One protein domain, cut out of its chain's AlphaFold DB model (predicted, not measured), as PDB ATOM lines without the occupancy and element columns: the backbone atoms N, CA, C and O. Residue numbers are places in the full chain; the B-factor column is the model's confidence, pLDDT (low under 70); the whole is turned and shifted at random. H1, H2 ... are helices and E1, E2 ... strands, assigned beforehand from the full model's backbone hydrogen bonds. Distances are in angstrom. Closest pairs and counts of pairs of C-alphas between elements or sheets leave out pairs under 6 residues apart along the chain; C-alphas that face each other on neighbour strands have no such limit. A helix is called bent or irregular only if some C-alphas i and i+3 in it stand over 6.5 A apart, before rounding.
ATOM      1  N   ARG A 357     -30.373 -25.850 -17.261       80.06
ATOM      2  CA  ARG A 357     -31.790 -26.127 -17.496       80.06
ATOM      3  C   ARG A 357     -32.652 -24.967 -16.974       80.06
ATOM      4  O   ARG A 357     -32.540 -24.611 -15.798       80.06
ATOM      5  N   PRO A 358     -33.569 -24.407 -17.782       74.62
ATOM      6  CA  PRO A 358     -34.493 -23.397 -17.289       74.62
ATOM      7  C   PRO A 358     -35.512 -24.037 -16.335       74.62
ATOM      8  O   PRO A 358     -36.161 -25.020 -16.685       74.62
ATOM      9  N   ARG A 359     -35.709 -23.440 -15.148       63.03
ATOM     10  CA  ARG A 359     -36.617 -23.946 -14.089       63.03
ATOM     11  C   ARG A 359     -38.062 -24.193 -14.546       63.03
ATOM     12  O   ARG A 359     -38.773 -24.986 -13.949       63.03
ATOM     13  N   ASN A 360     -38.503 -23.524 -15.611       59.09
ATOM     14  CA  ASN A 360     -39.885 -23.594 -16.088       59.09
ATOM     15  C   ASN A 360     -40.113 -24.672 -17.166       59.09
ATOM     16  O   ASN A 360     -41.244 -24.831 -17.616       59.09
ATOM     17  N   GLN A 361     -39.068 -25.379 -17.617       60.88
ATOM     18  CA  GLN A 361     -39.204 -26.472 -18.583       60.88
ATOM     19  C   GLN A 361     -39.011 -27.817 -17.883       60.88
ATOM     20  O   GLN A 361     -37.891 -28.248 -17.594       60.88
ATOM     21  N   LEU A 362     -40.132 -28.490 -17.633       62.47
ATOM     22  CA  LEU A 362     -40.169 -29.906 -17.295       62.47
ATOM     23  C   LEU A 362     -40.580 -30.685 -18.543       62.47
ATOM     24  O   LEU A 362     -41.554 -30.341 -19.210       62.47
ATOM     25  N   HIS A 363     -39.806 -31.714 -18.875       62.34
ATOM     26  CA  HIS A 363     -40.059 -32.562 -20.037       62.34
ATOM     27  C   HIS A 363     -40.894 -33.779 -19.626       62.34
ATOM     28  O   HIS A 363     -40.371 -34.690 -18.990       62.34
ATOM     29  N   GLY A 364     -42.171 -33.822 -20.014       61.09
ATOM     30  CA  GLY A 364     -43.039 -34.991 -19.804       61.09
ATOM     31  C   GLY A 364     -43.244 -35.353 -18.326       61.09
ATOM     32  O   GLY A 364     -43.636 -34.501 -17.537       61.09
ATOM     33  N   ASP A 365     -42.963 -36.609 -17.958       56.84
ATOM     34  CA  ASP A 365     -43.210 -37.216 -16.630       56.84
ATOM     35  C   ASP A 365     -42.274 -36.740 -15.495       56.84
ATOM     36  O   ASP A 365     -42.184 -37.364 -14.430       56.84
ATOM     37  N   LEU A 366     -41.537 -35.650 -15.718       66.00
ATOM     38  CA  LEU A 366     -40.600 -35.080 -14.755       66.00
ATOM     39  C   LEU A 366     -41.325 -34.139 -13.785       66.00
ATOM     40  O   LEU A 366     -42.040 -33.225 -14.192       66.00
ATOM     41  N   SER A 367     -41.072 -34.329 -12.495       64.81
ATOM     42  CA  SER A 367     -41.437 -33.412 -11.419       64.81
ATOM     43  C   SER A 367     -40.194 -32.712 -10.878       64.81
ATOM     44  O   SER A 367     -39.092 -33.253 -10.934       64.81
ATOM     45  N   GLU A 368     -40.372 -31.527 -10.300       68.50
ATOM     46  CA  GLU A 368     -39.329 -30.806  -9.565       68.50
ATOM     47  C   GLU A 368     -39.781 -30.602  -8.118       68.50
ATOM     48  O   GLU A 368     -40.948 -30.287  -7.879       68.50
ATOM     49  N   ASN A 369     -38.900 -30.847  -7.143       67.50
ATOM     50  CA  ASN A 369     -39.202 -30.566  -5.735       67.50
ATOM     51  C   ASN A 369     -38.823 -29.118  -5.371       67.50
ATOM     52  O   ASN A 369     -38.221 -28.401  -6.165       67.50
ATOM     53  N   GLU A 370     -39.148 -28.685  -4.149       57.53
ATOM     54  CA  GLU A 370     -38.854 -27.324  -3.662       57.53
ATOM     55  C   GLU A 370     -37.350 -26.977  -3.668       57.53
ATOM     56  O   GLU A 370     -36.990 -25.802  -3.739       57.53
ATOM     57  N   ASN A 371     -36.475 -27.990  -3.673       59.03
ATOM     58  CA  ASN A 371     -35.018 -27.840  -3.731       59.03
ATOM     59  C   ASN A 371     -34.472 -27.788  -5.172       59.03
ATOM     60  O   ASN A 371     -33.262 -27.705  -5.366       59.03
ATOM     61  N   GLY A 372     -35.338 -27.846  -6.188       61.38
ATOM     62  CA  GLY A 372     -34.947 -27.831  -7.599       61.38
ATOM     63  C   GLY A 372     -34.467 -29.181  -8.147       61.38
ATOM     64  O   GLY A 372     -33.982 -29.252  -9.279       61.38
ATOM     65  N   ARG A 373     -34.592 -30.266  -7.370       68.62
ATOM     66  CA  ARG A 373     -34.261 -31.619  -7.828       68.62
ATOM     67  C   ARG A 373     -35.308 -32.079  -8.828       68.62
ATOM     68  O   ARG A 373     -36.496 -32.101  -8.502       68.62
ATOM     69  N   VAL A 374     -34.860 -32.508 -10.005       66.06
ATOM     70  CA  VAL A 374     -35.730 -33.147 -10.986       66.06
ATOM     71  C   VAL A 374     -35.797 -34.620 -10.666       66.06
ATOM     72  O   VAL A 374     -34.785 -35.291 -10.494       66.06
ATOM     73  N   TYR A 375     -37.003 -35.144 -10.611       63.72
ATOM     74  CA  TYR A 375     -37.211 -36.560 -10.431       63.72
ATOM     75  C   TYR A 375     -38.340 -37.046 -11.309       63.72
ATOM     76  O   TYR A 375     -39.223 -36.304 -11.731       63.72
ATOM     77  N   LEU A 376     -38.302 -38.338 -11.572       61.91
ATOM     78  CA  LEU A 376     -39.390 -39.034 -12.221       61.91
ATOM     79  C   LEU A 376     -40.377 -39.472 -11.154       61.91
ATOM     80  O   LEU A 376     -39.984 -40.025 -10.123       61.91
ATOM     81  N   GLN A 377     -41.661 -39.221 -11.396       52.56
ATOM     82  CA  GLN A 377     -42.700 -39.709 -10.500       52.56
ATOM     83  C   GLN A 377     -42.622 -41.245 -10.439       52.56
ATOM     84  O   GLN A 377     -42.796 -41.907 -11.458       52.56
ATOM     85  N   SER A 378     -42.371 -41.794  -9.245       52.75
ATOM     86  CA  SER A 378     -42.259 -43.239  -8.969       52.75
ATOM     87  C   SER A 378     -40.952 -43.935  -9.404       52.75
ATOM     88  O   SER A 378     -40.961 -45.151  -9.589       52.75
ATOM     89  N   ALA A 379     -39.831 -43.216  -9.545       61.53
ATOM     90  CA  ALA A 379     -38.534 -43.828  -9.867       61.53
ATOM     91  C   ALA A 379     -37.594 -43.961  -8.656       61.53
ATOM     92  O   ALA A 379     -37.503 -43.070  -7.810       61.53
ATOM     93  N   SER A 380     -36.833 -45.056  -8.622       71.31
ATOM     94  CA  SER A 380     -35.656 -45.201  -7.758       71.31
ATOM     95  C   SER A 380     -34.443 -44.538  -8.418       71.31
ATOM     96  O   SER A 380     -34.256 -44.659  -9.631       71.31
ATOM     97  N   ALA A 381     -33.594 -43.881  -7.633       80.06
ATOM     98  CA  ALA A 381     -32.372 -43.231  -8.105       80.06
ATOM     99  C   ALA A 381     -31.123 -43.916  -7.530       80.06
ATOM    100  O   ALA A 381     -31.113 -44.334  -6.373       80.06
ATOM    101  N   CYS A 382     -30.074 -44.011  -8.344       86.62
ATOM    102  CA  CYS A 382     -28.716 -44.349  -7.928       86.62
ATOM    103  C   CYS A 382     -27.912 -43.051  -7.802       86.62
ATOM    104  O   CYS A 382     -27.939 -42.219  -8.705       86.62
ATOM    105  N   ILE A 383     -27.184 -42.879  -6.705       89.06
ATOM    106  CA  ILE A 383     -26.424 -41.669  -6.383       89.06
ATOM    107  C   ILE A 383     -24.948 -42.042  -6.301       89.06
ATOM    108  O   ILE A 383     -24.572 -42.902  -5.509       89.06
ATOM    109  N   PHE A 384     -24.123 -41.379  -7.104       91.94
ATOM    110  CA  PHE A 384     -22.670 -41.395  -6.999       91.94
ATOM    111  C   PHE A 384     -22.240 -40.173  -6.182       91.94
ATOM    112  O   PHE A 384     -22.318 -39.043  -6.671       91.94
ATOM    113  N   ASP A 385     -21.834 -40.400  -4.934       91.56
ATOM    114  CA  ASP A 385     -21.504 -39.359  -3.960       91.56
ATOM    115  C   ASP A 385     -19.983 -39.201  -3.802       91.56
ATOM    116  O   ASP A 385     -19.284 -40.105  -3.348       91.56
ATOM    117  N   PHE A 386     -19.473 -38.026  -4.158       91.19
ATOM    118  CA  PHE A 386     -18.064 -37.636  -4.102       91.19
ATOM    119  C   PHE A 386     -17.731 -36.775  -2.870       91.19
ATOM    120  O   PHE A 386     -16.611 -36.263  -2.759       91.19
ATOM    121  N   SER A 387     -18.668 -36.604  -1.931       84.62
ATOM    122  CA  SER A 387     -18.544 -35.740  -0.746       84.62
ATOM    123  C   SER A 387     -17.322 -36.053   0.125       84.62
ATOM    124  O   SER A 387     -16.747 -35.150   0.735       84.62
ATOM    125  N   LYS A 388     -16.853 -37.310   0.131       79.81
ATOM    126  CA  LYS A 388     -15.628 -37.729   0.837       79.81
ATOM    127  C   LYS A 388     -14.362 -37.026   0.351       79.81
ATOM    128  O   LYS A 388     -13.474 -36.737   1.157       79.81
ATOM    129  N   LYS A 389     -14.250 -36.763  -0.954       78.56
ATOM    130  CA  LYS A 389     -13.094 -36.074  -1.542       78.56
ATOM    131  C   LYS A 389     -13.515 -34.771  -2.196       78.56
ATOM    132  O   LYS A 389     -13.301 -33.721  -1.584       78.56
ATOM    133  N   PHE A 390     -13.999 -34.853  -3.435       85.81
ATOM    134  CA  PHE A 390     -14.577 -33.773  -4.235       85.81
ATOM    135  C   PHE A 390     -14.954 -34.306  -5.628       85.81
ATOM    136  O   PHE A 390     -14.313 -35.243  -6.109       85.81
ATOM    137  N   LEU A 391     -15.938 -33.687  -6.286       88.69
ATOM    138  CA  LEU A 391     -16.256 -33.924  -7.697       88.69
ATOM    139  C   LEU A 391     -15.553 -32.866  -8.574       88.69
ATOM    140  O   LEU A 391     -15.891 -31.684  -8.485       88.69
ATOM    141  N   PRO A 392     -14.589 -33.249  -9.432       87.12
ATOM    142  CA  PRO A 392     -13.962 -32.315 -10.358       87.12
ATOM    143  C   PRO A 392     -14.945 -31.699 -11.351       87.12
ATOM    144  O   PRO A 392     -15.785 -32.386 -11.940       87.12
ATOM    145  N   VAL A 393     -14.768 -30.401 -11.600       83.50
ATOM    146  CA  VAL A 393     -15.490 -29.676 -12.650       83.50
ATOM    147  C   VAL A 393     -15.250 -30.366 -13.996       83.50
ATOM    148  O   VAL A 393     -14.122 -30.723 -14.348       83.50
ATOM    149  N   GLY A 394     -16.324 -30.582 -14.754       86.69
ATOM    150  CA  GLY A 394     -16.268 -31.268 -16.041       86.69
ATOM    151  C   GLY A 394     -16.525 -32.777 -15.976       86.69
ATOM    152  O   GLY A 394     -16.691 -33.380 -17.032       86.69
ATOM    153  N   ILE A 395     -16.540 -33.430 -14.802       90.44
ATOM    154  CA  ILE A 395     -16.809 -34.884 -14.735       90.44
ATOM    155  C   ILE A 395     -18.216 -35.211 -15.228       90.44
ATOM    156  O   ILE A 395     -18.362 -36.114 -16.047       90.44
ATOM    157  N   PHE A 396     -19.235 -34.467 -14.793       92.69
ATOM    158  CA  PHE A 396     -20.605 -34.684 -15.258       92.69
ATOM    159  C   PHE A 396     -20.702 -34.569 -16.787       92.69
ATOM    160  O   PHE A 396     -21.209 -35.471 -17.452       92.69
ATOM    161  N   GLN A 397     -20.117 -33.515 -17.358       91.50
ATOM    162  CA  GLN A 397     -20.078 -33.266 -18.798       91.50
ATOM    163  C   GLN A 397     -19.383 -34.408 -19.554       91.50
ATOM    164  O   GLN A 397     -19.859 -34.826 -20.607       91.50
ATOM    165  N   ARG A 398     -18.300 -34.968 -19.000       92.06
ATOM    166  CA  ARG A 398     -17.604 -36.130 -19.573       92.06
ATOM    167  C   ARG A 398     -18.431 -37.407 -19.528       92.06
ATOM    168  O   ARG A 398     -18.455 -38.143 -20.514       92.06
ATOM    169  N   VAL A 399     -19.117 -37.655 -18.410       93.62
ATOM    170  CA  VAL A 399     -20.048 -38.785 -18.282       93.62
ATOM    171  C   VAL A 399     -21.134 -38.664 -19.348       93.62
ATOM    172  O   VAL A 399     -21.340 -39.605 -20.109       93.62
ATOM    173  N   VAL A 400     -21.750 -37.486 -19.486       93.69
ATOM    174  CA  VAL A 400     -22.731 -37.206 -20.546       93.69
ATOM    175  C   VAL A 400     -22.131 -37.453 -21.932       93.69
ATOM    176  O   VAL A 400     -22.751 -38.141 -22.738       93.69
ATOM    177  N   CYS A 401     -20.916 -36.975 -22.210       92.50
ATOM    178  CA  CYS A 401     -20.242 -37.170 -23.498       92.50
ATOM    179  C   CYS A 401     -20.105 -38.651 -23.884       92.50
ATOM    180  O   CYS A 401     -20.435 -39.021 -25.016       92.50
ATOM    181  N   ILE A 402     -19.647 -39.493 -22.951       91.25
ATOM    182  CA  ILE A 402     -19.492 -40.939 -23.166       91.25
ATOM    183  C   ILE A 402     -20.859 -41.609 -23.314       91.25
ATOM    184  O   ILE A 402     -21.063 -42.380 -24.252       91.25
ATOM    185  N   CYS A 403     -21.816 -41.284 -22.445       91.56
ATOM    186  CA  CYS A 403     -23.164 -41.844 -22.496       91.56
ATOM    187  C   CYS A 403     -23.900 -41.501 -23.802       91.56
ATOM    188  O   CYS A 403     -24.575 -42.357 -24.372       91.56
ATOM    189  N   VAL A 404     -23.745 -40.276 -24.311       91.94
ATOM    190  CA  VAL A 404     -24.289 -39.853 -25.612       91.94
ATOM    191  C   VAL A 404     -23.592 -40.590 -26.754       91.94
ATOM    192  O   VAL A 404     -24.267 -41.073 -27.661       91.94
ATOM    193  N   SER A 405     -22.264 -40.736 -26.705       89.44
ATOM    194  CA  SER A 405     -21.510 -41.502 -27.708       89.44
ATOM    195  C   SER A 405     -21.981 -42.962 -27.770       89.44
ATOM    196  O   SER A 405     -22.246 -43.492 -28.856       89.44
ATOM    197  N   PHE A 406     -22.185 -43.579 -26.601       87.12
ATOM    198  CA  PHE A 406     -22.746 -44.921 -26.449       87.12
ATOM    199  C   PHE A 406     -24.136 -45.031 -27.076       87.12
ATOM    200  O   PHE A 406     -24.349 -45.840 -27.983       87.12
ATOM    201  N   ALA A 407     -25.058 -44.160 -26.666       88.06
ATOM    202  CA  ALA A 407     -26.410 -44.121 -27.202       88.06
ATOM    203  C   ALA A 407     -26.424 -43.914 -28.724       88.06
ATOM    204  O   ALA A 407     -27.114 -44.639 -29.438       88.06
ATOM    205  N   SER A 408     -25.614 -42.991 -29.243       86.25
ATOM    206  CA  SER A 408     -25.547 -42.703 -30.679       86.25
ATOM    207  C   SER A 408     -25.101 -43.922 -31.498       86.25
ATOM    208  O   SER A 408     -25.632 -44.192 -32.578       86.25
ATOM    209  N   THR A 409     -24.172 -44.714 -30.956       83.50
ATOM    210  CA  THR A 409     -23.676 -45.938 -31.596       83.50
ATOM    211  C   THR A 409     -24.733 -47.037 -31.579       83.50
ATOM    212  O   THR A 409     -24.929 -47.700 -32.597       83.50
ATOM    213  N   LEU A 410     -25.462 -47.191 -30.469       81.56
ATOM    214  CA  LEU A 410     -26.597 -48.113 -30.378       81.56
ATOM    215  C   LEU A 410     -27.688 -47.796 -31.407       81.56
ATOM    216  O   LEU A 410     -28.133 -48.694 -32.118       81.56
ATOM    217  N   HIS A 411     -28.079 -46.525 -31.529       80.19
ATOM    218  CA  HIS A 411     -29.113 -46.099 -32.480       80.19
ATOM    219  C   HIS A 411     -28.672 -46.323 -33.929       80.19
ATOM    220  O   HIS A 411     -29.460 -46.791 -34.745       80.19
ATOM    221  N   THR A 412     -27.392 -46.076 -34.232       78.38
ATOM    222  CA  THR A 412     -26.828 -46.335 -35.567       78.38
ATOM    223  C   THR A 412     -26.826 -47.829 -35.916       78.38
ATOM    224  O   THR A 412     -27.025 -48.184 -37.073       78.38
ATOM    225  N   ARG A 413     -26.573 -48.713 -34.939       75.62
ATOM    226  CA  ARG A 413     -26.518 -50.170 -35.162       75.62
ATOM    227  C   ARG A 413     -27.904 -50.802 -35.305       75.62
ATOM    228  O   ARG A 413     -28.053 -51.720 -36.105       75.62
ATOM    229  N   ASN A 414     -28.881 -50.331 -34.532       70.25
ATOM    230  CA  ASN A 414     -30.168 -51.010 -34.373       70.25
ATOM    231  C   ASN A 414     -31.333 -50.392 -35.165       70.25
ATOM    232  O   ASN A 414     -32.392 -51.011 -35.199       70.25
ATOM    233  N   ASP A 415     -31.151 -49.212 -35.772       68.31
ATOM    234  CA  ASP A 415     -32.145 -48.501 -36.603       68.31
ATOM    235  C   ASP A 415     -33.560 -48.506 -35.988       68.31
ATOM    236  O   ASP A 415     -34.517 -49.063 -36.525       68.31
ATOM    237  N   PHE A 416     -33.669 -47.958 -34.774       69.12
ATOM    238  CA  PHE A 416     -34.900 -48.005 -33.990       69.12
ATOM    239  C   PHE A 416     -36.041 -47.208 -34.642       69.12
ATOM    240  O   PHE A 416     -35.917 -46.006 -34.882       69.12
ATOM    241  N   GLU A 417     -37.192 -47.855 -34.843       65.00
ATOM    242  CA  GLU A 417     -38.426 -47.172 -35.241       65.00
ATOM    243  C   GLU A 417     -38.967 -46.298 -34.098       65.00
ATOM    244  O   GLU A 417     -38.962 -46.699 -32.933       65.00
ATOM    245  N   ILE A 418     -39.452 -45.101 -34.439       66.12
ATOM    246  CA  ILE A 418     -40.028 -44.159 -33.472       66.12
ATOM    247  C   ILE A 418     -41.373 -44.687 -32.968       66.12
ATOM    248  O   ILE A 418     -42.324 -44.852 -33.734       66.12
ATOM    249  N   VAL A 419     -41.459 -44.919 -31.658       65.88
ATOM    250  CA  VAL A 419     -42.686 -45.360 -30.979       65.88
ATOM    251  C   VAL A 419     -43.696 -44.210 -30.882       65.88
ATOM    252  O   VAL A 419     -43.337 -43.045 -30.702       65.88
ATOM    253  N   SER A 420     -44.990 -44.533 -30.971       52.75
ATOM    254  CA  SER A 420     -46.081 -43.556 -30.878       52.75
ATOM    255  C   SER A 420     -46.012 -42.735 -29.583       52.75
ATOM    256  O   SER A 420     -46.097 -43.299 -28.494       52.75
ATOM    257  N   GLY A 421     -45.915 -41.407 -29.706       58.97
ATOM    258  CA  GLY A 421     -45.830 -40.475 -28.574       58.97
ATOM    259  C   GLY A 421     -44.420 -39.944 -28.281       58.97
ATOM    260  O   GLY A 421     -44.286 -39.030 -27.473       58.97
ATOM    261  N   ILE A 422     -43.388 -40.458 -28.957       65.44
ATOM    262  CA  ILE A 422     -42.026 -39.909 -28.931       65.44
ATOM    263  C   ILE A 422     -41.797 -39.133 -30.233       65.44
ATOM    264  O   ILE A 422     -41.998 -39.673 -31.315       65.44
ATOM    265  N   GLU A 423     -41.397 -37.862 -30.147       66.44
ATOM    266  CA  GLU A 423     -41.117 -37.042 -31.340       66.44
ATOM    267  C   GLU A 423     -39.741 -37.347 -31.949       66.44
ATOM    268  O   GLU A 423     -39.575 -37.320 -33.166       66.44
ATOM    269  N   SER A 424     -38.749 -37.631 -31.099       76.94
ATOM    270  CA  SER A 424     -37.363 -37.893 -31.487       76.94
ATOM    271  C   SER A 424     -36.622 -38.664 -30.391       76.94
ATOM    272  O   SER A 424     -36.893 -38.476 -29.201       76.94
ATOM    273  N   TYR A 425     -35.656 -39.495 -30.793       80.00
ATOM    274  CA  TYR A 425     -34.689 -40.133 -29.892       80.00
ATOM    275  C   TYR A 425     -33.430 -39.286 -29.658       80.00
ATOM    276  O   TYR A 425     -32.497 -39.739 -28.993       80.00
ATOM    277  N   GLU A 426     -33.384 -38.053 -30.175       85.56
ATOM    278  CA  GLU A 426     -32.303 -37.129 -29.835       85.56
ATOM    279  C   GLU A 426     -32.300 -36.843 -28.319       85.56
ATOM    280  O   GLU A 426     -33.357 -36.619 -27.715       85.56
ATOM    281  N   PRO A 427     -31.124 -36.887 -27.669       90.06
ATOM    282  CA  PRO A 427     -31.024 -36.652 -26.239       90.06
ATOM    283  C   PRO A 427     -31.295 -35.183 -25.896       90.06
ATOM    284  O   PRO A 427     -30.937 -34.268 -26.634       90.06
ATOM    285  N   ILE A 428     -31.879 -34.961 -24.719       89.56
ATOM    286  CA  ILE A 428     -32.112 -33.625 -24.164       89.56
ATOM    287  C   ILE A 428     -30.993 -33.343 -23.171       89.56
ATOM    288  O   ILE A 428     -30.875 -34.042 -22.162       89.56
ATOM    289  N   LEU A 429     -30.172 -32.335 -23.454       92.06
ATOM    290  CA  LEU A 429     -28.924 -32.089 -22.738       92.06
ATOM    291  C   LEU A 429     -28.878 -30.670 -22.166       92.06
ATOM    292  O   LEU A 429     -29.151 -29.697 -22.863       92.06
ATOM    293  N   TYR A 430     -28.472 -30.573 -20.907       90.25
ATOM    294  CA  TYR A 430     -28.160 -29.345 -20.185       90.25
ATOM    295  C   TYR A 430     -26.853 -29.535 -19.410       90.25
ATOM    296  O   TYR A 430     -26.368 -30.654 -19.228       90.25
ATOM    297  N   ASN A 431     -26.292 -28.439 -18.910       88.12
ATOM    298  CA  ASN A 431     -25.006 -28.441 -18.214       88.12
ATOM    299  C   ASN A 431     -24.972 -29.326 -16.951       88.12
ATOM    300  O   ASN A 431     -23.929 -29.874 -16.607       88.12
ATOM    301  N   ASN A 432     -26.110 -29.479 -16.267       88.12
ATOM    302  CA  ASN A 432     -26.250 -30.241 -15.023       88.12
ATOM    303  C   ASN A 432     -27.321 -31.343 -15.092       88.12
ATOM    304  O   ASN A 432     -27.662 -31.938 -14.068       88.12
ATOM    305  N   TRP A 433     -27.894 -31.597 -16.271       89.81
ATOM    306  CA  TRP A 433     -28.948 -32.591 -16.448       89.81
ATOM    307  C   TRP A 433     -28.956 -33.144 -17.871       89.81
ATOM    308  O   TRP A 433     -28.789 -32.394 -18.828       89.81
ATOM    309  N   ALA A 434     -29.205 -34.439 -18.037       91.19
ATOM    310  CA  ALA A 434     -29.327 -35.064 -19.347       91.19
ATOM    311  C   ALA A 434     -30.391 -36.164 -19.346       91.19
ATOM    312  O   ALA A 434     -30.459 -36.954 -18.408       91.19
ATOM    313  N   LYS A 435     -31.155 -36.268 -20.437       89.75
ATOM    314  CA  LYS A 435     -31.994 -37.423 -20.775       89.75
ATOM    315  C   LYS A 435     -31.511 -38.018 -22.087       89.75
ATOM    316  O   LYS A 435     -31.528 -37.354 -23.119       89.75
ATOM    317  N   ILE A 436     -31.092 -39.276 -22.033       91.19
ATOM    318  CA  ILE A 436     -30.446 -39.987 -23.131       91.19
ATOM    319  C   ILE A 436     -31.224 -41.269 -23.396       91.19
ATOM    320  O   ILE A 436     -31.309 -42.141 -22.533       91.19
ATOM    321  N   TRP A 437     -31.785 -41.394 -24.592       86.81
ATOM    322  CA  TRP A 437     -32.453 -42.621 -25.014       86.81
ATOM    323  C   TRP A 437     -31.417 -43.719 -25.253       86.81
ATOM    324  O   TRP A 437     -30.407 -43.488 -25.914       86.81
ATOM    325  N   LEU A 438     -31.650 -44.908 -24.698       83.38
ATOM    326  CA  LEU A 438     -30.839 -46.106 -24.963       83.38
ATOM    327  C   LEU A 438     -31.561 -47.085 -25.899       83.38
ATOM    328  O   LEU A 438     -30.934 -47.970 -26.474       83.38
ATOM    329  N   GLY A 439     -32.869 -46.900 -26.072       76.69
ATOM    330  CA  GLY A 439     -33.710 -47.646 -26.993       76.69
ATOM    331  C   GLY A 439     -35.134 -47.086 -27.015       76.69
ATOM    332  O   GLY A 439     -35.405 -46.074 -26.362       76.69
ATOM    333  N   PRO A 440     -36.063 -47.756 -27.719       71.44
ATOM    334  CA  PRO A 440     -37.396 -47.221 -27.992       71.44
ATOM    335  C   PRO A 440     -38.243 -46.932 -26.749       71.44
ATOM    336  O   PRO A 440     -39.088 -46.042 -26.770       71.44
ATOM    337  N   GLU A 441     -38.004 -47.681 -25.672       74.44
ATOM    338  CA  GLU A 441     -38.822 -47.684 -24.453       74.44
ATOM    339  C   GLU A 441     -38.034 -47.250 -23.208       74.44
ATOM    340  O   GLU A 441     -38.575 -47.281 -22.105       74.44
ATOM    341  N   VAL A 442     -36.757 -46.874 -23.354       79.69
ATOM    342  CA  VAL A 442     -35.846 -46.675 -22.218       79.69
ATOM    343  C   VAL A 442     -34.993 -45.430 -22.396       79.69
ATOM    344  O   VAL A 442     -34.251 -45.301 -23.374       79.69
ATOM    345  N   ALA A 443     -35.040 -44.554 -21.394       83.94
ATOM    346  CA  ALA A 443     -34.154 -43.403 -21.301       83.94
ATOM    347  C   ALA A 443     -33.412 -43.367 -19.965       83.94
ATOM    348  O   ALA A 443     -33.998 -43.531 -18.897       83.94
ATOM    349  N   MET A 444     -32.120 -43.090 -20.041       89.06
ATOM    350  CA  MET A 444     -31.269 -42.780 -18.908       89.06
ATOM    351  C   MET A 444     -31.361 -41.288 -18.589       89.06
ATOM    352  O   MET A 444     -31.210 -40.455 -19.482       89.06
ATOM    353  N   CYS A 445     -31.554 -40.954 -17.318       88.56
ATOM    354  CA  CYS A 445     -31.578 -39.584 -16.825       88.56
ATOM    355  C   CYS A 445     -30.433 -39.365 -15.838       88.56
ATOM    356  O   CYS A 445     -30.364 -40.031 -14.803       88.56
ATOM    357  N   LEU A 446     -29.552 -38.422 -16.159       91.56
ATOM    358  CA  LEU A 446     -28.420 -38.014 -15.336       91.56
ATOM    359  C   LEU A 446     -28.661 -36.613 -14.786       91.56
ATOM    360  O   LEU A 446     -29.109 -35.735 -15.521       91.56
ATOM    361  N   GLN A 447     -28.320 -36.383 -13.523       89.00
ATOM    362  CA  GLN A 447     -28.402 -35.063 -12.906       89.00
ATOM    363  C   GLN A 447     -27.227 -34.829 -11.962       89.00
ATOM    364  O   GLN A 447     -26.892 -35.699 -11.171       89.00
ATOM    365  N   GLN A 448     -26.655 -33.632 -11.987       89.75
ATOM    366  CA  GLN A 448     -25.773 -33.153 -10.932       89.75
ATOM    367  C   GLN A 448     -26.596 -32.288  -9.956       89.75
ATOM    368  O   GLN A 448     -27.051 -31.204 -10.322       89.75
ATOM    369  N   GLU A 449     -26.856 -32.785  -8.739       76.12
ATOM    370  CA  GLU A 449     -27.740 -32.125  -7.747       76.12
ATOM    371  C   GLU A 449     -26.996 -31.072  -6.899       76.12
ATOM    372  O   GLU A 449     -27.618 -30.176  -6.331       76.12
ATOM    373  N   ASN A 450     -25.661 -31.121  -6.861       79.31
ATOM    374  CA  ASN A 450     -24.788 -30.184  -6.143       79.31
ATOM    375  C   ASN A 450     -23.324 -30.298  -6.635       79.31
ATOM    376  O   ASN A 450     -23.045 -30.856  -7.695       79.31
ATOM    377  N   GLU A 451     -22.362 -29.768  -5.877       80.19
ATOM    378  CA  GLU A 451     -20.926 -29.853  -6.193       80.19
ATOM    379  C   GLU A 451     -20.294 -31.229  -5.905       80.19
ATOM    380  O   GLU A 451     -19.080 -31.373  -6.032       80.19
ATOM    381  N   SER A 452     -21.065 -32.236  -5.487       86.38
ATOM    382  CA  SER A 452     -20.525 -33.526  -5.039       86.38
ATOM    383  C   SER A 452     -21.309 -34.757  -5.477       86.38
ATOM    384  O   SER A 452     -20.826 -35.853  -5.238       86.38
ATOM    385  N   GLU A 453     -22.480 -34.637  -6.096       90.62
ATOM    386  CA  GLU A 453     -23.352 -35.786  -6.359       90.62
ATOM    387  C   GLU A 453     -23.799 -35.845  -7.818       90.62
ATOM    388  O   GLU A 453     -24.253 -34.852  -8.392       90.62
ATOM    389  N   ILE A 454     -23.709 -37.047  -8.397       92.12
ATOM    390  CA  ILE A 454     -24.295 -37.384  -9.695       92.12
ATOM    391  C   ILE A 454     -25.376 -38.434  -9.476       92.12
ATOM    392  O   ILE A 454     -25.118 -39.526  -8.976       92.12
ATOM    393  N   LEU A 455     -26.590 -38.106  -9.886       89.56
ATOM    394  CA  LEU A 455     -27.756 -38.959  -9.806       89.56
ATOM    395  C   LEU A 455     -28.017 -39.605 -11.155       89.56
ATOM    396  O   LEU A 455     -27.963 -38.956 -12.200       89.56
ATOM    397  N   LEU A 456     -28.370 -40.878 -11.100       89.75
ATOM    398  CA  LEU A 456     -28.797 -41.686 -12.217       89.75
ATOM    399  C   LEU A 456     -30.210 -42.216 -11.933       89.75
ATOM    400  O   LEU A 456     -30.469 -42.841 -10.906       89.75
ATOM    401  N   SER A 457     -31.113 -42.014 -12.885       85.81
ATOM    402  CA  SER A 457     -32.457 -42.593 -12.897       85.81
ATOM    403  C   SER A 457     -32.785 -43.153 -14.283       85.81
ATOM    404  O   SER A 457     -32.130 -42.815 -15.271       85.81
ATOM    405  N   CYS A 458     -33.775 -44.041 -14.361       79.81
ATOM    406  CA  CYS A 458     -34.185 -44.702 -15.601       79.81
ATOM    407  C   CYS A 458     -35.683 -44.476 -15.845       79.81
ATOM    408  O   CYS A 458     -36.492 -44.671 -14.939       79.81
ATOM    409  N   ILE A 459     -36.043 -44.070 -17.065       75.06
ATOM    410  CA  ILE A 459     -37.425 -43.930 -17.545       75.06
ATOM    411  C   ILE A 459     -37.781 -45.148 -18.379       75.06
ATOM    412  O   ILE A 459     -37.001 -45.545 -19.244       75.06
ATOM    413  N   TYR A 460     -38.997 -45.648 -18.173       72.44
ATOM    414  CA  TYR A 460     -39.620 -46.670 -18.999       72.44
ATOM    415  C   TYR A 460     -40.896 -46.141 -19.630       72.44
ATOM    416  O   TYR A 460     -41.793 -45.688 -18.921       72.44
ATOM    417  N   VAL A 461     -40.996 -46.234 -20.950       61.38
ATOM    418  CA  VAL A 461     -42.238 -45.964 -21.676       61.38
ATOM    419  C   VAL A 461     -42.898 -47.314 -21.934       61.38
ATOM    420  O   VAL A 461     -42.449 -48.067 -22.791       61.38
ATOM    421  N   ALA A 462     -43.915 -47.668 -21.144       51.09
ATOM    422  CA  ALA A 462     -44.603 -48.946 -21.309       51.09
ATOM    423  C   ALA A 462     -45.364 -48.981 -22.650       51.09
ATOM    424  O   ALA A 462     -46.161 -48.071 -22.907       51.09
ATOM    425  N   PRO A 463     -45.212 -50.030 -23.482       42.31
ATOM    426  CA  PRO A 463     -46.223 -50.334 -24.483       42.31
ATOM    427  C   PRO A 463     -47.503 -50.751 -23.744       42.31
ATOM    428  O   PRO A 463     -47.440 -51.356 -22.675       42.31
ATOM    429  N   GLY A 464     -48.674 -50.422 -24.287       43.06
ATOM    430  CA  GLY A 464     -49.983 -50.639 -23.652       43.06
ATOM    431  C   GLY A 464     -50.367 -52.091 -23.309       43.06
ATOM    432  O   GLY A 464     -51.511 -52.311 -22.924       43.06
ATOM    433  N   ASP A 465     -49.452 -53.060 -23.402       38.38
ATOM    434  CA  ASP A 465     -49.663 -54.470 -23.078       38.38
ATOM    435  C   ASP A 465     -48.741 -54.925 -21.934       38.38
ATOM    436  O   ASP A 465     -47.533 -55.099 -22.082       38.38
ATOM    437  N   ALA A 466     -49.345 -55.187 -20.774       35.59
ATOM    438  CA  ALA A 466     -48.702 -55.543 -19.507       35.59
ATOM    439  C   ALA A 466     -48.027 -56.940 -19.461       35.59
ATOM    440  O   ALA A 466     -47.778 -57.460 -18.376       35.59
ATOM    441  N   ASN A 467     -47.729 -57.565 -20.607       36.28
ATOM    442  CA  ASN A 467     -47.272 -58.962 -20.687       36.28
ATOM    443  C   ASN A 467     -45.788 -59.158 -21.061       36.28
ATOM    444  O   ASN A 467     -45.352 -60.298 -21.203       36.28
ATOM    445  N   SER A 468     -44.978 -58.100 -21.174       42.44
ATOM    446  CA  SER A 468     -43.519 -58.209 -21.374       42.44
ATOM    447  C   SER A 468     -42.727 -57.914 -20.090       42.44
ATOM    448  O   SER A 468     -41.817 -57.085 -20.080       42.44
ATOM    449  N   SER A 469     -43.077 -58.571 -18.982       44.91
ATOM    450  CA  SER A 469     -42.515 -58.294 -17.648       44.91
ATOM    451  C   SER A 469     -41.052 -58.721 -17.455       44.91
ATOM    452  O   SER A 469     -40.397 -58.201 -16.557       44.91
ATOM    453  N   ASN A 470     -40.506 -59.615 -18.292       43.16
ATOM    454  CA  ASN A 470     -39.143 -60.134 -18.093       43.16
ATOM    455  C   ASN A 470     -38.033 -59.262 -18.717       43.16
ATOM    456  O   ASN A 470     -36.936 -59.215 -18.174       43.16
ATOM    457  N   ASN A 471     -38.296 -58.516 -19.800       44.62
ATOM    458  CA  ASN A 471     -37.259 -57.689 -20.453       44.62
ATOM    459  C   ASN A 471     -37.126 -56.276 -19.855       44.62
ATOM    460  O   ASN A 471     -36.089 -55.633 -20.006       44.62
ATOM    461  N   GLN A 472     -38.147 -55.780 -19.151       49.78
ATOM    462  CA  GLN A 472     -38.112 -54.457 -18.505       49.78
ATOM    463  C   GLN A 472     -37.155 -54.410 -17.295       49.78
ATOM    464  O   GLN A 472     -36.685 -53.339 -16.906       49.78
ATOM    465  N   GLN A 473     -36.809 -55.575 -16.744       52.56
ATOM    466  CA  GLN A 473     -36.052 -55.736 -15.502       52.56
ATOM    467  C   GLN A 473     -34.540 -55.429 -15.613       52.56
ATOM    468  O   GLN A 473     -33.927 -55.094 -14.606       52.56
ATOM    469  N   ASN A 474     -33.927 -55.452 -16.807       64.12
ATOM    470  CA  ASN A 474     -32.454 -55.372 -16.941       64.12
ATOM    471  C   ASN A 474     -31.890 -53.983 -17.337       64.12
ATOM    472  O   ASN A 474     -30.685 -53.722 -17.303       64.12
ATOM    473  N   TYR A 475     -32.747 -53.040 -17.718       72.88
ATOM    474  CA  TYR A 475     -32.308 -51.715 -18.176       72.88
ATOM    475  C   TYR A 475     -31.688 -50.776 -17.124       72.88
ATOM    476  O   TYR A 475     -30.752 -50.061 -17.486       72.88
ATOM    477  N   PRO A 476     -32.102 -50.746 -15.843       76.69
ATOM    478  CA  PRO A 476     -31.457 -49.897 -14.847       76.69
ATOM    479  C   PRO A 476     -30.082 -50.452 -14.523       76.69
ATOM    480  O   PRO A 476     -29.128 -49.692 -14.470       76.69
ATOM    481  N   VAL A 477     -29.951 -51.778 -14.403       75.88
ATOM    482  CA  VAL A 477     -28.656 -52.455 -14.258       75.88
ATOM    483  C   VAL A 477     -27.735 -52.072 -15.417       75.88
ATOM    484  O   VAL A 477     -26.583 -51.706 -15.196       75.88
ATOM    485  N   THR A 478     -28.263 -52.046 -16.643       77.81
ATOM    486  CA  THR A 478     -27.518 -51.581 -17.823       77.81
ATOM    487  C   THR A 478     -27.089 -50.115 -17.685       77.81
ATOM    488  O   THR A 478     -25.906 -49.815 -17.833       77.81
ATOM    489  N   CYS A 479     -28.001 -49.197 -17.339       83.81
ATOM    490  CA  CYS A 479     -27.677 -47.779 -17.125       83.81
ATOM    491  C   CYS A 479     -26.623 -47.589 -16.023       83.81
ATOM    492  O   CYS A 479     -25.674 -46.824 -16.186       83.81
ATOM    493  N   TYR A 480     -26.768 -48.314 -14.914       84.56
ATOM    494  CA  TYR A 480     -25.829 -48.312 -13.799       84.56
ATOM    495  C   TYR A 480     -24.445 -48.774 -14.245       84.56
ATOM    496  O   TYR A 480     -23.463 -48.077 -13.997       84.56
ATOM    497  N   ASN A 481     -24.366 -49.897 -14.961       83.38
ATOM    498  CA  ASN A 481     -23.105 -50.430 -15.468       83.38
ATOM    499  C   ASN A 481     -22.438 -49.471 -16.458       83.38
ATOM    500  O   ASN A 481     -21.221 -49.305 -16.392       83.38
ATOM    501  N   ILE A 482     -23.205 -48.793 -17.321       86.12
ATOM    502  CA  ILE A 482     -22.677 -47.766 -18.233       86.12
ATOM    503  C   ILE A 482     -22.046 -46.623 -17.435       86.12
ATOM    504  O   ILE A 482     -20.880 -46.296 -17.657       86.12
ATOM    505  N   VAL A 483     -22.778 -46.024 -16.490       90.50
ATOM    506  CA  VAL A 483     -22.289 -44.861 -15.728       90.50
ATOM    507  C   VAL A 483     -21.124 -45.240 -14.818       90.50
ATOM    508  O   VAL A 483     -20.112 -44.543 -14.797       90.50
ATOM    509  N   LEU A 484     -21.216 -46.368 -14.112       88.31
ATOM    510  CA  LEU A 484     -20.149 -46.842 -13.235       88.31
ATOM    511  C   LEU A 484     -18.869 -47.134 -14.025       88.31
ATOM    512  O   LEU A 484     -17.784 -46.728 -13.608       88.31
ATOM    513  N   SER A 485     -18.981 -47.820 -15.163       85.69
ATOM    514  CA  SER A 485     -17.819 -48.137 -16.002       85.69
ATOM    515  C   SER A 485     -17.235 -46.874 -16.638       85.69
ATOM    516  O   SER A 485     -16.016 -46.732 -16.705       85.69
ATOM    517  N   THR A 486     -18.086 -45.910 -17.000       89.56
ATOM    518  CA  THR A 486     -17.672 -44.578 -17.465       89.56
ATOM    519  C   THR A 486     -16.868 -43.841 -16.393       89.56
ATOM    520  O   THR A 486     -15.767 -43.373 -16.669       89.56
ATOM    521  N   LEU A 487     -17.361 -43.780 -15.152       91.06
ATOM    522  CA  LEU A 487     -16.645 -43.148 -14.038       91.06
ATOM    523  C   LEU A 487     -15.312 -43.841 -13.739       91.06
ATOM    524  O   LEU A 487     -14.310 -43.167 -13.514       91.06
ATOM    525  N   ARG A 488     -15.270 -45.179 -13.781       89.31
ATOM    526  CA  ARG A 488     -14.026 -45.952 -13.619       89.31
ATOM    527  C   ARG A 488     -13.011 -45.636 -14.711       89.31
ATOM    528  O   ARG A 488     -11.855 -45.382 -14.385       89.31
ATOM    529  N   LYS A 489     -13.443 -45.597 -15.975       86.44
ATOM    530  CA  LYS A 489     -12.588 -45.235 -17.111       86.44
ATOM    531  C   LYS A 489     -12.047 -43.815 -16.966       86.44
ATOM    532  O   LYS A 489     -10.843 -43.617 -17.029       86.44
ATOM    533  N   LEU A 490     -12.913 -42.843 -16.674       89.69
ATOM    534  CA  LEU A 490     -12.503 -41.457 -16.423       89.69
ATOM    535  C   LEU A 490     -11.480 -41.352 -15.289       89.69
ATOM    536  O   LEU A 490     -10.516 -40.592 -15.387       89.69
ATOM    537  N   ASN A 491     -11.684 -42.117 -14.217       89.81
ATOM    538  CA  ASN A 491     -10.776 -42.123 -13.084       89.81
ATOM    539  C   ASN A 491      -9.397 -42.685 -13.462       89.81
ATOM    540  O   ASN A 491      -8.377 -42.092 -13.112       89.81
ATOM    541  N   ALA A 492      -9.369 -43.794 -14.203       86.56
ATOM    542  CA  ALA A 492      -8.137 -44.428 -14.655       86.56
ATOM    543  C   ALA A 492      -7.377 -43.560 -15.666       86.56
ATOM    544  O   ALA A 492      -6.189 -43.299 -15.475       86.56
ATOM    545  N   ASP A 493      -8.075 -43.079 -16.695       83.00
ATOM    546  CA  ASP A 493      -7.459 -42.447 -17.859       83.00
ATOM    547  C   ASP A 493      -7.061 -40.988 -17.578       83.00
ATOM    548  O   ASP A 493      -5.998 -40.549 -18.011       83.00
ATOM    549  N   LEU A 494      -7.874 -40.230 -16.825       83.25
ATOM    550  CA  LEU A 494      -7.676 -38.780 -16.650       83.25
ATOM    551  C   LEU A 494      -7.322 -38.353 -15.219       83.25
ATOM    552  O   LEU A 494      -6.724 -37.294 -15.023       83.25
ATOM    553  N   MET A 495      -7.695 -39.148 -14.212       84.06
ATOM    554  CA  MET A 495      -7.554 -38.772 -12.796       84.06
ATOM    555  C   MET A 495      -6.505 -39.596 -12.042       84.06
ATOM    556  O   MET A 495      -6.362 -39.443 -10.828       84.06
ATOM    557  N   GLY A 496      -5.777 -40.485 -12.727       79.69
ATOM    558  CA  GLY A 496      -4.729 -41.312 -12.123       79.69
ATOM    559  C   GLY A 496      -5.225 -42.209 -10.982       79.69
ATOM    560  O   GLY A 496      -4.468 -42.477 -10.051       79.69
ATOM    561  N   ASN A 497      -6.489 -42.643 -11.034       80.12
ATOM    562  CA  ASN A 497      -7.206 -43.373  -9.981       80.12
ATOM    563  C   ASN A 497      -7.362 -42.618  -8.647       80.12
ATOM    564  O   ASN A 497      -7.572 -43.235  -7.604       80.12
ATOM    565  N   GLY A 498      -7.258 -41.287  -8.653       82.62
ATOM    566  CA  GLY A 498      -7.365 -40.480  -7.438       82.62
ATOM    567  C   GLY A 498      -8.796 -40.108  -7.023       82.62
ATOM    568  O   GLY A 498      -8.991 -39.666  -5.881       82.62
ATOM    569  N   LEU A 499      -9.779 -40.275  -7.919       86.56
ATOM    570  CA  LEU A 499     -11.194 -39.992  -7.665       86.56
ATOM    571  C   LEU A 499     -11.811 -41.101  -6.802       86.56
ATOM    572  O   LEU A 499     -11.603 -42.286  -7.056       86.56
ATOM    573  N   GLU A 500     -12.598 -40.709  -5.804       88.50
ATOM    574  CA  GLU A 500     -13.291 -41.622  -4.891       88.50
ATOM    575  C   GLU A 500     -14.754 -41.211  -4.778       88.50
ATOM    576  O   GLU A 500     -15.059 -40.019  -4.698       88.50
ATOM    577  N   TRP A 501     -15.642 -42.201  -4.753       91.75
ATOM    578  CA  TRP A 501     -17.073 -42.004  -4.571       91.75
ATOM    579  C   TRP A 501     -17.696 -43.166  -3.806       91.75
ATOM    580  O   TRP A 501     -17.183 -44.287  -3.800       91.75
ATOM    581  N   GLU A 502     -18.834 -42.885  -3.191       90.31
ATOM    582  CA  GLU A 502     -19.735 -43.874  -2.620       90.31
ATOM    583  C   GLU A 502     -20.990 -44.000  -3.477       90.31
ATOM    584  O   GLU A 502     -21.300 -43.126  -4.287       90.31
ATOM    585  N   ILE A 503     -21.689 -45.124  -3.334       88.88
ATOM    586  CA  ILE A 503     -22.898 -45.409  -4.102       88.88
ATOM    587  C   ILE A 503     -24.050 -45.615  -3.130       88.88
ATOM    588  O   ILE A 503     -23.995 -46.496  -2.267       88.88
ATOM    589  N   PHE A 504     -25.098 -44.819  -3.315       86.75
ATOM    590  CA  PHE A 504     -26.333 -44.893  -2.547       86.75
ATOM    591  C   PHE A 504     -27.536 -45.075  -3.466       86.75
ATOM    592  O   PHE A 504     -27.503 -44.712  -4.641       86.75
ATOM    593  N   PHE A 505     -28.616 -45.612  -2.913       83.69
ATOM    594  CA  PHE A 505     -29.889 -45.795  -3.597       83.69
ATOM    595  C   PHE A 505     -31.007 -45.133  -2.803       83.69
ATOM    596  O   PHE A 505     -31.009 -45.154  -1.572       83.69
ATOM    597  N   GLU A 506     -31.956 -44.557  -3.526       78.00
ATOM    598  CA  GLU A 506     -33.073 -43.791  -2.984       78.00
ATOM    599  C   GLU A 506     -34.370 -44.169  -3.712       78.00
ATOM    600  O   GLU A 506     -34.367 -44.366  -4.929       78.00
ATOM    601  N   THR A 507     -35.488 -44.209  -2.981       68.12
ATOM    602  CA  THR A 507     -36.844 -44.297  -3.542       68.12
ATOM    603  C   THR A 507     -37.576 -42.967  -3.405       68.12
ATOM    604  O   THR A 507     -37.766 -42.445  -2.308       68.12
ATOM    605  N   LEU A 508     -38.043 -42.420  -4.527       60.22
ATOM    606  CA  LEU A 508     -38.830 -41.186  -4.542       60.22
ATOM    607  C   LEU A 508     -40.322 -41.538  -4.426       60.22
ATOM    608  O   LEU A 508     -41.002 -41.784  -5.424       60.22
ATOM    609  N   ASN A 509     -40.831 -41.619  -3.189       51.84
ATOM    610  CA  ASN A 509     -42.224 -41.990  -2.907       51.84
ATOM    611  C   ASN A 509     -43.213 -40.814  -3.035       51.84
ATOM    612  O   ASN A 509     -42.959 -39.696  -2.599       51.84
ATOM    613  N   LYS A 510     -44.404 -41.112  -3.576       44.25
ATOM    614  CA  LYS A 510     -45.495 -40.172  -3.917       44.25
ATOM    615  C   LYS A 510     -46.383 -39.719  -2.737       44.25
ATOM    616  O   LYS A 510     -47.372 -39.029  -2.968       44.25
ATOM    617  N   HIS A 511     -46.095 -40.114  -1.494       38.34
ATOM    618  CA  HIS A 511     -47.061 -40.041  -0.384       38.34
ATOM    619  C   HIS A 511     -46.550 -39.357   0.888       38.34
ATOM    620  O   HIS A 511     -46.734 -39.896   1.967       38.34
ATOM    621  N   SER A 520     -35.371 -38.457   2.264       55.72
ATOM    622  CA  SER A 520     -35.340 -39.662   1.435       55.72
ATOM    623  C   SER A 520     -34.269 -40.569   2.043       55.72
ATOM    624  O   SER A 520     -33.092 -40.195   2.049       55.72
ATOM    625  N   ASP A 521     -34.651 -41.705   2.622       63.81
ATOM    626  CA  ASP A 521     -33.671 -42.622   3.203       63.81
ATOM    627  C   ASP A 521     -32.685 -43.075   2.111       63.81
ATOM    628  O   ASP A 521     -33.080 -43.629   1.081       63.81
ATOM    629  N   ARG A 522     -31.396 -42.787   2.320       78.56
ATOM    630  CA  ARG A 522     -30.303 -43.206   1.436       78.56
ATOM    631  C   ARG A 522     -29.782 -44.550   1.911       78.56
ATOM    632  O   ARG A 522     -29.350 -44.676   3.055       78.56
ATOM    633  N   PHE A 523     -29.765 -45.531   1.020       80.12
ATOM    634  CA  PHE A 523     -29.329 -46.886   1.343       80.12
ATOM    635  C   PHE A 523     -28.021 -47.217   0.624       80.12
ATOM    636  O   PHE A 523     -27.964 -47.113  -0.604       80.12
ATOM    637  N   PRO A 524     -26.964 -47.638   1.340       80.69
ATOM    638  CA  PRO A 524     -25.787 -48.233   0.718       80.69
ATOM    639  C   PRO A 524     -26.159 -49.481  -0.093       80.69
ATOM    640  O   PRO A 524     -27.161 -50.134   0.197       80.69
ATOM    641  N   LEU A 525     -25.317 -49.855  -1.058       71.19
ATOM    642  CA  LEU A 525     -25.549 -50.977  -1.980       71.19
ATOM    643  C   LEU A 525     -26.080 -52.259  -1.305       71.19
ATOM    644  O   LEU A 525     -27.070 -52.823  -1.756       71.19
ATOM    645  N   GLU A 526     -25.439 -52.716  -0.228       70.31
ATOM    646  CA  GLU A 526     -25.816 -53.969   0.447       70.31
ATOM    647  C   GLU A 526     -27.180 -53.881   1.139       70.31
ATOM    648  O   GLU A 526     -27.974 -54.819   1.106       70.31
ATOM    649  N   GLU A 527     -27.502 -52.727   1.719       74.00
ATOM    650  CA  GLU A 527     -28.814 -52.496   2.316       74.00
ATOM    651  C   GLU A 527     -29.896 -52.336   1.243       74.00
ATOM    652  O   GLU A 527     -31.002 -52.851   1.395       74.00
ATOM    653  N   ALA A 528     -29.563 -51.687   0.127       71.50
ATOM    654  CA  ALA A 528     -30.446 -51.519  -1.018       71.50
ATOM    655  C   ALA A 528     -30.805 -52.865  -1.680       71.50
ATOM    656  O   ALA A 528     -31.974 -53.088  -2.007       71.50
ATOM    657  N   LYS A 529     -29.831 -53.787  -1.791       67.25
ATOM    658  CA  LYS A 529     -30.049 -55.185  -2.204       67.25
ATOM    659  C   LYS A 529     -30.982 -55.914  -1.240       67.25
ATOM    660  O   LYS A 529     -31.985 -56.475  -1.669       67.25
ATOM    661  N   ASN A 530     -30.698 -55.848   0.064       67.06
ATOM    662  CA  ASN A 530     -31.516 -56.494   1.097       67.06
ATOM    663  C   ASN A 530     -32.962 -55.978   1.115       67.06
ATOM    664  O   ASN A 530     -33.891 -56.730   1.395       67.06
ATOM    665  N   ARG A 531     -33.155 -54.691   0.810       65.81
ATOM    666  CA  ARG A 531     -34.468 -54.041   0.729       65.81
ATOM    667  C   ARG A 531     -35.160 -54.226  -0.624       65.81
ATOM    668  O   ARG A 531     -36.255 -53.697  -0.790       65.81
ATOM    669  N   GLN A 532     -34.543 -54.947  -1.569       62.53
ATOM    670  CA  GLN A 532     -35.045 -55.158  -2.930       62.53
ATOM    671  C   GLN A 532     -35.528 -53.852  -3.568       62.53
ATOM    672  O   GLN A 532     -36.652 -53.772  -4.066       62.53
ATOM    673  N   LEU A 533     -34.698 -52.801  -3.521       62.19
ATOM    674  CA  LEU A 533     -35.022 -51.525  -4.161       62.19
ATOM    675  C   LEU A 533     -35.029 -51.706  -5.686       62.19
ATOM    676  O   LEU A 533     -34.049 -51.446  -6.387       62.19
ATOM    677  N   LEU A 534     -36.155 -52.202  -6.199       54.31
ATOM    678  CA  LEU A 534     -36.463 -52.298  -7.615       54.31
ATOM    679  C   LEU A 534     -36.275 -50.902  -8.239       54.31
ATOM    680  O   LEU A 534     -36.667 -49.902  -7.626       54.31
ATOM    681  N   PRO A 535     -35.670 -50.786  -9.433       55.62
ATOM    682  CA  PRO A 535     -35.372 -51.864 -10.380       55.62
ATOM    683  C   PRO A 535     -33.870 -52.255 -10.480       55.62
ATOM    684  O   PRO A 535     -33.495 -53.002 -11.375       55.62
ATOM    685  N   TRP A 536     -32.990 -51.783  -9.582       61.91
ATOM    686  CA  TRP A 536     -31.521 -51.927  -9.718       61.91
ATOM    687  C   TRP A 536     -30.938 -53.306  -9.354       61.91
ATOM    688  O   TRP A 536     -29.779 -53.567  -9.666       61.91
ATOM    689  N   PHE A 537     -31.701 -54.174  -8.683       54.69
ATOM    690  CA  PHE A 537     -31.190 -55.403  -8.047       54.69
ATOM    691  C   PHE A 537     -31.918 -56.665  -8.500       54.69
ATOM    692  O   PHE A 537     -32.379 -57.456  -7.682       54.69
ATOM    693  N   VAL A 538     -32.051 -56.846  -9.809       49.50
ATOM    694  CA  VAL A 538     -32.542 -58.112 -10.358       49.50
ATOM    695  C   VAL A 538     -31.384 -59.107 -10.306       49.50
ATOM    696  O   VAL A 538     -30.329 -58.845 -10.886       49.50
ATOM    697  N   GLU A 539     -31.549 -60.199  -9.552       38.72
ATOM    698  CA  GLU A 539     -30.599 -61.315  -9.545       38.72
ATOM    699  C   GLU A 539     -30.437 -61.816 -10.983       38.72
ATOM    700  O   GLU A 539     -31.400 -62.218 -11.636       38.72
ATOM    701  N   ILE A 540     -29.210 -61.738 -11.494       35.53
ATOM    702  CA  ILE A 540     -28.826 -62.438 -12.711       35.53
ATOM    703  C   ILE A 540     -28.805 -63.909 -12.299       35.53
ATOM    704  O   ILE A 540     -27.895 -64.311 -11.576       35.53
ATOM    705  N   GLU A 541     -29.808 -64.698 -12.694       29.09
ATOM    706  CA  GLU A 541     -29.613 -66.148 -12.731       29.09
ATOM    707  C   GLU A 541     -28.388 -66.374 -13.620       29.09
ATOM    708  O   GLU A 541     -28.389 -65.999 -14.797       29.09
ATOM    709  N   ASP A 562     -30.360 -59.212 -30.007       36.44
ATOM    710  CA  ASP A 562     -29.418 -58.086 -29.787       36.44
ATOM    711  C   ASP A 562     -30.010 -56.847 -29.055       36.44
ATOM    712  O   ASP A 562     -29.646 -55.704 -29.325       36.44
ATOM    713  N   LYS A 563     -30.967 -57.011 -28.133       41.84
ATOM    714  CA  LYS A 563     -31.640 -55.875 -27.466       41.84
ATOM    715  C   LYS A 563     -30.959 -55.393 -26.179       41.84
ATOM    716  O   LYS A 563     -31.278 -54.303 -25.716       41.84
ATOM    717  N   HIS A 564     -30.014 -56.152 -25.622       50.62
ATOM    718  CA  HIS A 564     -29.303 -55.799 -24.390       50.62
ATOM    719  C   HIS A 564     -27.801 -56.051 -24.547       50.62
ATOM    720  O   HIS A 564     -27.407 -57.168 -24.873       50.62
ATOM    721  N   MET A 565     -26.968 -55.029 -24.311       52.84
ATOM    722  CA  MET A 565     -25.511 -55.203 -24.292       52.84
ATOM    723  C   MET A 565     -25.061 -55.807 -22.958       52.84
ATOM    724  O   MET A 565     -25.412 -55.297 -21.895       52.84
ATOM    725  N   SER A 566     -24.262 -56.872 -23.011       60.62
ATOM    726  CA  SER A 566     -23.619 -57.463 -21.836       60.62
ATOM    727  C   SER A 566     -22.559 -56.524 -21.245       60.62
ATOM    728  O   SER A 566     -22.054 -55.623 -21.920       60.62
ATOM    729  N   SER A 567     -22.161 -56.753 -19.987       60.84
ATOM    730  CA  SER A 567     -21.063 -56.008 -19.348       60.84
ATOM    731  C   SER A 567     -19.769 -56.053 -20.169       60.84
ATOM    732  O   SER A 567     -19.074 -55.046 -20.263       60.84
ATOM    733  N   LEU A 568     -19.489 -57.183 -20.831       60.69
ATOM    734  CA  LEU A 568     -18.332 -57.336 -21.717       60.69
ATOM    735  C   LEU A 568     -18.417 -56.389 -22.921       60.69
ATOM    736  O   LEU A 568     -17.440 -55.732 -23.254       60.69
ATOM    737  N   GLN A 569     -19.596 -56.265 -23.534       65.12
ATOM    738  CA  GLN A 569     -19.803 -55.365 -24.670       65.12
ATOM    739  C   GLN A 569     -19.702 -53.887 -24.256       65.12
ATOM    740  O   GLN A 569     -19.227 -53.059 -25.033       65.12
ATOM    741  N   ILE A 570     -20.133 -53.541 -23.037       64.62
ATOM    742  CA  ILE A 570     -19.943 -52.193 -22.471       64.62
ATOM    743  C   ILE A 570     -18.449 -51.916 -22.267       64.62
ATOM    744  O   ILE A 570     -17.973 -50.848 -22.643       64.62
ATOM    745  N   GLU A 571     -17.699 -52.867 -21.711       67.12
ATOM    746  CA  GLU A 571     -16.250 -52.730 -21.542       67.12
ATOM    747  C   GLU A 571     -15.509 -52.633 -22.878       67.12
ATOM    748  O   GLU A 571     -14.614 -51.804 -23.005       67.12
ATOM    749  N   GLU A 572     -15.876 -53.432 -23.881       69.00
ATOM    750  CA  GLU A 572     -15.308 -53.347 -25.232       69.00
ATOM    751  C   GLU A 572     -15.565 -51.977 -25.856       69.00
ATOM    752  O   GLU A 572     -14.631 -51.338 -26.333       69.00
ATOM    753  N   PHE A 573     -16.796 -51.469 -25.767       72.56
ATOM    754  CA  PHE A 573     -17.123 -50.128 -26.244       72.56
ATOM    755  C   PHE A 573     -16.313 -49.041 -25.526       72.56
ATOM    756  O   PHE A 573     -15.788 -48.123 -26.150       72.56
ATOM    757  N   LEU A 574     -16.173 -49.153 -24.206       68.88
ATOM    758  CA  LEU A 574     -15.354 -48.241 -23.413       68.88
ATOM    759  C   LEU A 574     -13.850 -48.407 -23.665       68.88
ATOM    760  O   LEU A 574     -13.093 -47.530 -23.274       68.88
ATOM    761  N   ARG A 575     -13.388 -49.504 -24.270       69.06
ATOM    762  CA  ARG A 575     -12.007 -49.626 -24.764       69.06
ATOM    763  C   ARG A 575     -11.836 -49.002 -26.146       69.06
ATOM    764  O   ARG A 575     -10.730 -48.578 -26.462       69.06
ATOM    765  N   GLU A 576     -12.888 -48.993 -26.965       68.19
ATOM    766  CA  GLU A 576     -12.889 -48.332 -28.276       68.19
ATOM    767  C   GLU A 576     -12.909 -46.799 -28.162       68.19
ATOM    768  O   GLU A 576     -12.268 -46.130 -28.974       68.19
ATOM    769  N   ILE A 577     -13.639 -46.258 -27.178       59.41
ATOM    770  CA  ILE A 577     -13.570 -44.841 -26.764       59.41
ATOM    771  C   ILE A 577     -12.278 -44.585 -25.997       59.41
ATOM    772  O   ILE A 577     -11.647 -43.538 -26.251       59.41
TER     773      ILE A 577
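What this domain is: This is residues 357 to 511, 520 to 541 and 562 to 577 of the 577 residues of the protein "Hypothetical protein" of Aplanochytrium stocchinoi (UniProt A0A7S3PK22). A twisted sheet of six antiparallel strands is covered on one face by two long helices, H1 and H2, with the short H3 over its edge strand E8 on that same face, while H4 packs on H2, off the sheet. The small hairpin of E1 and E2 lies over the opposite face, E2 coming near E6 and E7. The printed part has 193 residues with four named helices and eight named strands, in the order E1 E2 E3 H1 E4 E5 E6 E7 H2 E8 H3 H4, and its class is mixed, helices and strands. The large sheet runs E4 E5 E6 E7 E3 E8. The whole is compact, with a radius of gyration of the C-alphas of 16.3 A, and rounded, spanning 46 by 44 by 40 A.

How they stand to each other: E1, residues 366 to 368, and E2, residues 374 to 376, form an antiparallel hairpin, with N 367 and O 375 at 2.8 A, within hydrogen-bond range. E3, residues 380 to 385, follows over a tight link, yet E2 and E3 are apart. After H1, residues 395 to 414, come E4, residues 428 to 430, E5, residues 433 to 439, E6, residues 442 to 448, and E7, residues 453 to 460, a meander in which each strand is the antiparallel neighbour of the one before. Within hydrogen-bond range are N 428 and O 435 for E4 and E5, 2.9 A; N 436 and O 444 for E5 and E6, 2.8 A; N 455 and O 447 for E6 and E7, 2.7 A; and N 382 and O 456 for E7 and E3, 2.8 A. The closest C-alphas of E2 and E7, those of Leu 376 and Ile 459, are 7.5 A apart. H1 is on the sheet at a height of 9.0 A, over E5 and E6, and runs along the strands, at 19 degrees to E5 on the local plane; its closest C-alphas to E5 are those of Ala 407 and Leu 438, 5.3 A. H2, residues 472 to 494, is on the same face; its closest C-alphas to E7 are those of Pro 476 and Cys 458, 5.9 A. H2 is irregular, with C-alphas 473 and 476 7.5 A apart. H1, with residues 399 to 403 alone, touches residues 482 to 487 of H2 at a steep tilt of 52 degrees, opposite ways; the closest C-alphas are those of Val 399 and Thr 486, 6.3 A. E8, residues 502 to 507, is antiparallel to E3, with N 383 and O 504 at 2.8 A. E7, H2 and E8 make a split strand-helix-strand unit, two strands running the same way with E3 between them, and its crossover is right-handed. H3, residues 525 to 530, is over E8 at a height of 8.9 A; H1, H2 and H3 on one face give two layers, helices and sheet. H4, residues 567 to 576, touches H2 the same way at 37 degrees, only just a steep tilt, the closest C-alphas being those of Ile 570 and Ile 482, 6.7 A. Every O i to N i+4 pair is within hydrogen-bond range in H1, H3 and H4, and 17 of 19 are in H2.

Where its parts are: E1 begins at C-alpha 366 (-40.600, -35.080, -14.755). From first to last C-alpha, H1 measures 28.7 A, E5 19.0 A, E6 20.3 A, E7 23.3 A, H2 34.3 A, E8 17.1 A and H4 14.3 A. H2 begins at C-alpha 472 (-38.112, -54.457, -18.505), and H4 ends at C-alpha 576 (-12.889, -48.332, -28.276).

The domain as a whole: The two C-alphas farthest apart, those of Asp 465 and Gly 496, are 48.1 A apart. Residues 512 to 519 and 542 to 561 are not printed, with C-alpha gaps of 11.9 A from 511 to 520 and 18.9 A from 541 to 562. The links H1 to E4 and E7 to H2 are long, and residues 464 to 470 stand free. The mean pLDDT of the printed part is 73.3, with 79 residues under 70, among them 359 to 379, 461 to 474 and 529 to 541.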